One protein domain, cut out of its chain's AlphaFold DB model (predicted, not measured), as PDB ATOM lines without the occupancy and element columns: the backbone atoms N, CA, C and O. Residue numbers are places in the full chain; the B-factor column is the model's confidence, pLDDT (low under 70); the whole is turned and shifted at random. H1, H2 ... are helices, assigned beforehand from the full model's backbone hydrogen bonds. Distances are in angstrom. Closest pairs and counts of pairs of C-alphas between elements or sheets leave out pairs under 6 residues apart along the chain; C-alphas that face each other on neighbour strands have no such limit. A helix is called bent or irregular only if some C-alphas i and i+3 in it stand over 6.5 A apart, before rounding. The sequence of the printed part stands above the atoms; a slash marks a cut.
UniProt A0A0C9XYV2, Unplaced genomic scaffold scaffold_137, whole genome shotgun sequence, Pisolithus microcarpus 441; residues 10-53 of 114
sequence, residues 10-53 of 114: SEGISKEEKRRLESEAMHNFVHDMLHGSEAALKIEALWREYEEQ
ATOM      1  N   SER A  10       9.626  31.465  -9.559       72.44
ATOM      2  CA  SER A  10       8.242  31.494  -9.065       72.44
ATOM      3  C   SER A  10       7.924  30.445  -7.999       72.44
ATOM      4  O   SER A  10       6.945  30.605  -7.274       72.44
ATOM      5  N   GLU A  11       8.734  29.395  -7.865       73.75
ATOM      6  CA  GLU A  11       8.486  28.306  -6.912       73.75
ATOM      7  C   GLU A  11       8.980  28.612  -5.490       73.75
ATOM      8  O   GLU A  11       8.781  27.815  -4.578       73.75
ATOM      9  N   GLY A  12       9.598  29.779  -5.266       77.62
ATOM     10  CA  GLY A  12       9.956  30.263  -3.925       77.62
ATOM     11  C   GLY A  12      11.072  29.474  -3.227       77.62
ATOM     12  O   GLY A  12      11.331  29.690  -2.042       77.62
ATOM     13  N   ILE A  13      11.749  28.576  -3.944       83.69
ATOM     14  CA  ILE A  13      12.876  27.793  -3.438       83.69
ATOM     15  C   ILE A  13      14.120  28.688  -3.362       83.69
ATOM     16  O   ILE A  13      14.437  29.437  -4.288       83.69
ATOM     17  N   SER A  14      14.849  28.622  -2.245       86.06
ATOM     18  CA  SER A  14      16.087  29.388  -2.094       86.06
ATOM     19  C   SER A  14      17.159  28.889  -3.073       86.06
ATOM     20  O   SER A  14      17.204  27.715  -3.431       86.06
ATOM     21  N   LYS A  15      18.094  29.758  -3.478       81.56
ATOM     22  CA  LYS A  15      19.224  29.346  -4.338       81.56
ATOM     23  C   LYS A  15      20.088  28.245  -3.717       81.56
ATOM     24  O   LYS A  15      20.791  27.543  -4.434       81.56
ATOM     25  N   GLU A  16      20.127  28.165  -2.394       86.19
ATOM     26  CA  GLU A  16      20.855  27.118  -1.680       86.19
ATOM     27  C   GLU A  16      20.111  25.787  -1.765       86.19
ATOM     28  O   GLU A  16      20.707  24.786  -2.150       86.19
ATOM     29  N   GLU A  17      18.801  25.799  -1.521       86.94
ATOM     30  CA  GLU A  17      17.981  24.593  -1.596       86.94
ATOM     31  C   GLU A  17      17.878  24.065  -3.029       86.94
ATOM     32  O   GLU A  17      18.020  22.867  -3.248       86.94
ATOM     33  N   LYS A  18      17.750  24.955  -4.023       85.06
ATOM     34  CA  LYS A  18      17.817  24.585  -5.444       85.06
ATOM     35  C   LYS A  18      19.119  23.842  -5.754       85.06
ATOM     36  O   LYS A  18      19.079  22.739  -6.283       85.06
ATOM     37  N   ARG A  19      20.265  24.403  -5.350       86.19
ATOM     38  CA  ARG A  19      21.577  23.771  -5.557       86.19
ATOM     39  C   ARG A  19      21.707  22.435  -4.830       86.19
ATOM     40  O   ARG A  19      22.275  21.500  -5.386       86.19
ATOM     41  N   ARG A  20      21.175  22.327  -3.607       90.00
ATOM     42  CA  ARG A  20      21.158  21.070  -2.847       90.00
ATOM     43  C   ARG A  20      20.376  19.990  -3.593       90.00
ATOM     44  O   ARG A  20      20.895  18.893  -3.778       90.00
ATOM     45  N   LEU A  21      19.166  20.317  -4.043       89.94
ATOM     46  CA  LEU A  21      18.300  19.410  -4.794       89.94
ATOM     47  C   LEU A  21      18.952  18.986  -6.120       89.94
ATOM     48  O   LEU A  21      18.975  17.799  -6.438       89.94
ATOM     49  N   GLU A  22      19.512  19.930  -6.881       88.75
ATOM     50  CA  GLU A  22      20.191  19.639  -8.153       88.75
ATOM     51  C   GLU A  22      21.426  18.750  -7.948       88.75
ATOM     52  O   GLU A  22      21.629  17.791  -8.694       88.75
ATOM     53  N   SER A  23      22.207  19.000  -6.891       89.38
ATOM     54  CA  SER A  23      23.349  18.156  -6.529       89.38
ATOM     55  C   SER A  23      22.924  16.743  -6.127       89.38
ATOM     56  O   SER A  23      23.615  15.786  -6.472       89.38
ATOM     57  N   GLU A  24      21.816  16.595  -5.399       91.00
ATOM     58  CA  GLU A  24      21.270  15.291  -5.007       91.00
ATOM     59  C   GLU A  24      20.789  14.504  -6.237       91.00
ATOM     60  O   GLU A  24      21.099  13.322  -6.387       91.00
ATOM     61  N   ALA A  25      20.109  15.171  -7.173       90.12
ATOM     62  CA  ALA A  25      19.694  14.557  -8.431       90.12
ATOM     63  C   ALA A  25      20.885  14.127  -9.298       90.12
ATOM     64  O   ALA A  25      20.874  13.016  -9.831       90.12
ATOM     65  N   MET A  26      21.922  14.965  -9.413       91.12
ATOM     66  CA  MET A  26      23.138  14.609 -10.148       91.12
ATOM     67  C   MET A  26      23.840  13.402  -9.515       91.12
ATOM     68  O   MET A  26      24.242  12.485 -10.227       91.12
ATOM     69  N   HIS A  27      23.924  13.350  -8.182       89.50
ATOM     70  CA  HIS A  27      24.504  12.211  -7.472       89.50
ATOM     71  C   HIS A  27      23.761  10.902  -7.784       89.50
ATOM     72  O   HIS A  27      24.389   9.921  -8.186       89.50
ATOM     73  N   ASN A  28      22.428  10.902  -7.688       89.81
ATOM     74  CA  ASN A  28      21.611   9.725  -7.998       89.81
ATOM     75  C   ASN A  28      21.761   9.307  -9.472       89.81
ATOM     76  O   ASN A  28      21.901   8.126  -9.786       89.81
ATOM     77  N   PHE A  29      21.795  10.270 -10.398       89.00
ATOM     78  CA  PHE A  29      22.026   9.992 -11.817       89.00
ATOM     79  C   PHE A  29      23.378   9.298 -12.053       89.00
ATOM     80  O   PHE A  29      23.463   8.296 -12.765       89.00
ATOM     81  N   VAL A  30      24.437   9.793 -11.417       91.06
ATOM     82  CA  VAL A  30      25.801   9.286 -11.601       91.06
ATOM     83  C   VAL A  30      25.986   7.913 -10.956       91.06
ATOM     84  O   VAL A  30      26.534   7.004 -11.586       91.06
ATOM     85  N   HIS A  31      25.530   7.742  -9.715       89.06
ATOM     86  CA  HIS A  31      25.833   6.557  -8.914       89.06
ATOM     87  C   HIS A  31      24.754   5.477  -8.980       89.06
ATOM     88  O   HIS A  31      25.099   4.300  -9.095       89.06
ATOM     89  N   ASP A  32      23.473   5.844  -8.981       88.44
ATOM     90  CA  ASP A  32      22.389   4.859  -8.965       88.44
ATOM     91  C   ASP A  32      22.002   4.421 -10.377       88.44
ATOM     92  O   ASP A  32      21.772   3.235 -10.608       88.44
ATOM     93  N   MET A  33      21.954   5.356 -11.336       88.62
ATOM     94  CA  MET A  33      21.526   5.055 -12.711       88.62
ATOM     95  C   MET A  33      22.682   4.644 -13.623       88.62
ATOM     96  O   MET A  33      22.551   3.702 -14.402       88.62
ATOM     97  N   LEU A  34      23.811   5.354 -13.550       90.75
ATOM     98  CA  LEU A  34      24.984   5.093 -14.391       90.75
ATOM     99  C   LEU A  34      26.089   4.302 -13.679       90.75
ATOM    100  O   LEU A  34      27.174   4.113 -14.244       90.75
ATOM    101  N   HIS A  35      25.813   3.844 -12.454       91.50
ATOM    102  CA  HIS A  35      26.661   2.956 -11.659       91.50
ATOM    103  C   HIS A  35      28.116   3.428 -11.519       91.50
ATOM    104  O   HIS A  35      29.039   2.615 -11.483       91.50
ATOM    105  N   GLY A  36      28.338   4.747 -11.469       90.44
ATOM    106  CA  GLY A  36      29.669   5.331 -11.303       90.44
ATOM    107  C   GLY A  36      30.630   5.032 -12.457       90.44
ATOM    108  O   GLY A  36      31.841   4.991 -12.247       90.44
ATOM    109  N   SER A  37      30.113   4.793 -13.667       94.19
ATOM    110  CA  SER A  37      30.960   4.634 -14.853       94.19
ATOM    111  C   SER A  37      31.870   5.853 -15.064       94.19
ATOM    112  O   SER A  37      31.549   6.972 -14.664       94.19
ATOM    113  N   GLU A  38      33.000   5.668 -15.750       94.56
ATOM    114  CA  GLU A  38      33.939   6.766 -16.026       94.56
ATOM    115  C   GLU A  38      33.261   7.939 -16.758       94.56
ATOM    116  O   GLU A  38      33.541   9.104 -16.484       94.56
ATOM    117  N   ALA A  39      32.326   7.639 -17.665       93.81
ATOM    118  CA  ALA A  39      31.533   8.652 -18.351       93.81
ATOM    119  C   ALA A  39      30.618   9.424 -17.385       93.81
ATOM    120  O   ALA A  39      30.518  10.644 -17.493       93.81
ATOM    121  N   ALA A  40      29.999   8.742 -16.418       93.31
ATOM    122  CA  ALA A  40      29.146   9.376 -15.416       93.31
ATOM    123  C   ALA A  40      29.933  10.342 -14.523       93.31
ATOM    124  O   ALA A  40      29.517  11.481 -14.332       93.31
ATOM    125  N   LEU A  41      31.116   9.929 -14.059       93.50
ATOM    126  CA  LEU A  41      31.997  10.782 -13.253       93.50
ATOM    127  C   LEU A  41      32.478  12.016 -14.034       93.50
ATOM    128  O   LEU A  41      32.593  13.103 -13.472       93.50
ATOM    129  N   LYS A  42      32.716  11.875 -15.347       95.06
ATOM    130  CA  LYS A  42      33.029  13.018 -16.223       95.06
ATOM    131  C   LYS A  42      31.852  13.987 -16.342       95.06
ATOM    132  O   LYS A  42      32.074  15.192 -16.296       95.06
ATOM    133  N   ILE A  43      30.624  13.483 -16.474       94.25
ATOM    134  CA  ILE A  43      29.416  14.324 -16.508       94.25
ATOM    135  C   ILE A  43      29.256  15.082 -15.187       94.25
ATOM    136  O   ILE A  43      29.020  16.288 -15.213       94.25
ATOM    137  N   GLU A  44      29.447  14.413 -14.045       93.81
ATOM    138  CA  GLU A  44      29.385  15.062 -12.730       93.81
ATOM    139  C   GLU A  44      30.414  16.193 -12.606       93.81
ATOM    140  O   GLU A  44      30.084  17.293 -12.163       93.81
ATOM    141  N   ALA A  45      31.655  15.936 -13.028       95.25
ATOM    142  CA  ALA A  45      32.724  16.926 -12.992       95.25
ATOM    143  C   ALA A  45      32.403  18.146 -13.872       95.25
ATOM    144  O   ALA A  45      32.547  19.277 -13.412       95.25
ATOM    145  N   LEU A  46      31.908  17.925 -15.096       96.19
ATOM    146  CA  LEU A  46      31.494  18.999 -16.006       96.19
ATOM    147  C   LEU A  46      30.321  19.812 -15.444       96.19
ATOM    148  O   LEU A  46      30.322  21.039 -15.540       96.19
ATOM    149  N   TRP A  47      29.337  19.149 -14.832       95.19
ATOM    150  CA  TRP A  47      28.212  19.830 -14.192       95.19
ATOM    151  C   TRP A  47      28.679  20.722 -13.034       95.19
ATOM    152  O   TRP A  47      28.301  21.892 -12.975       95.19
ATOM    153  N   ARG A  48      29.559  20.213 -12.159       95.00
ATOM    154  CA  ARG A  48      30.141  21.004 -11.059       95.00
ATOM    155  C   ARG A  48      30.944  22.193 -11.581       95.00
ATOM    156  O   ARG A  48      30.791  23.301 -11.074       95.00
ATOM    157  N   GLU A  49      31.767  21.983 -12.609       96.75
ATOM    158  CA  GLU A  49      32.553  23.042 -13.249       96.75
ATOM    159  C   GLU A  49      31.659  24.176 -13.778       96.75
ATOM    160  O   GLU A  49      31.975  25.356 -13.584       96.75
ATOM    161  N   TYR A  50      30.534  23.814 -14.408       96.56
ATOM    162  CA  TYR A  50      29.530  24.747 -14.910       96.56
ATOM    163  C   TYR A  50      28.834  25.522 -13.785       96.56
ATOM    164  O   TYR A  50      28.838  26.756 -13.808       96.56
ATOM    165  N   GLU A  51      28.287  24.827 -12.782       93.31
ATOM    166  CA  GLU A  51      27.560  25.447 -11.663       93.31
ATOM    167  C   GLU A  51      28.442  26.412 -10.862       93.31
ATOM    168  O   GLU A  51      28.032  27.524 -10.508       93.31
ATOM    169  N   GLU A  52      29.693  26.019 -10.623       94.69
ATOM    170  CA  GLU A  52      30.674  26.831  -9.908       94.69
ATOM    171  C   GLU A  52      31.362  27.877 -10.805       94.69
ATOM    172  O   GLU A  52      32.082  28.742 -10.300       94.69
ATOM    173  N   GLN A  53      31.119  27.851 -12.123       96.06
ATOM    174  CA  GLN A  53      31.689  28.781 -13.107       96.06
ATOM    175  C   GLN A  53      33.230  28.867 -13.036       96.06
ATOM    176  O   GLN A  53      33.824  29.949 -13.162       96.06
TER     177      GLN A  53
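This is residues 10 to 53 of the 114 residues of an uncharacterized protein of Pisolithus microcarpus 441 (UniProt A0A0C9XYV2). What shape is this? It is a loose helical hairpin: H1, the longest helix, runs one way, and after a tight turn H2 folds back beside it at a small angle. The two touch towards the turn, with residues 26 to 31 of H1 and 40 to 44 of H2, while residues 10 to 18, of which 15 to 18 belong to H1, stick out free. What is it made of? The printed part has 44 residues with two named helices, H1 then H2, and no named strand; the class is all helix. How spread out is it? It is loose, with a radius of gyration of the C-alphas of 11.7 A, and only just elongated, spanning 35 by 23 by 13 A.

How do the helices stand? H1, residues 15 to 33, and H2, residues 38 to 51, form a hairpin and run opposite ways at a shallow tilt of 9 degrees. Where do they touch? H1 touches H2 with residues 26 to 31 alone, and H2 touches H1 with residues 40 to 44 alone. The closest C-alphas are those of Val 30 and Ala 40, 5.1 A apart; the centres are 11.9 A apart. What do the backbones show? In H2 every O i to N i+4 pair is within hydrogen-bond range; in H1, 14 of 15 are.

Where is H1? It runs 25.8 A from C-alpha 15 at (19.224, 29.346, -4.338) to C-alpha 33. It is neither bent nor irregular, but only just: C-alphas 30 and 33 are 6.1 A apart. Where is H2? It measures 20.2 A and ends at C-alpha 51, (27.560, 25.447, -11.663).

How large is it? The two C-alphas farthest apart, of Ser 10 and Glu 38, are 36.3 A apart. Is it continuous and confident? The printed part has no cut, and the link from H1 to H2 is tight. The mean pLDDT of the printed part is 90.0, and no printed residue is under 70.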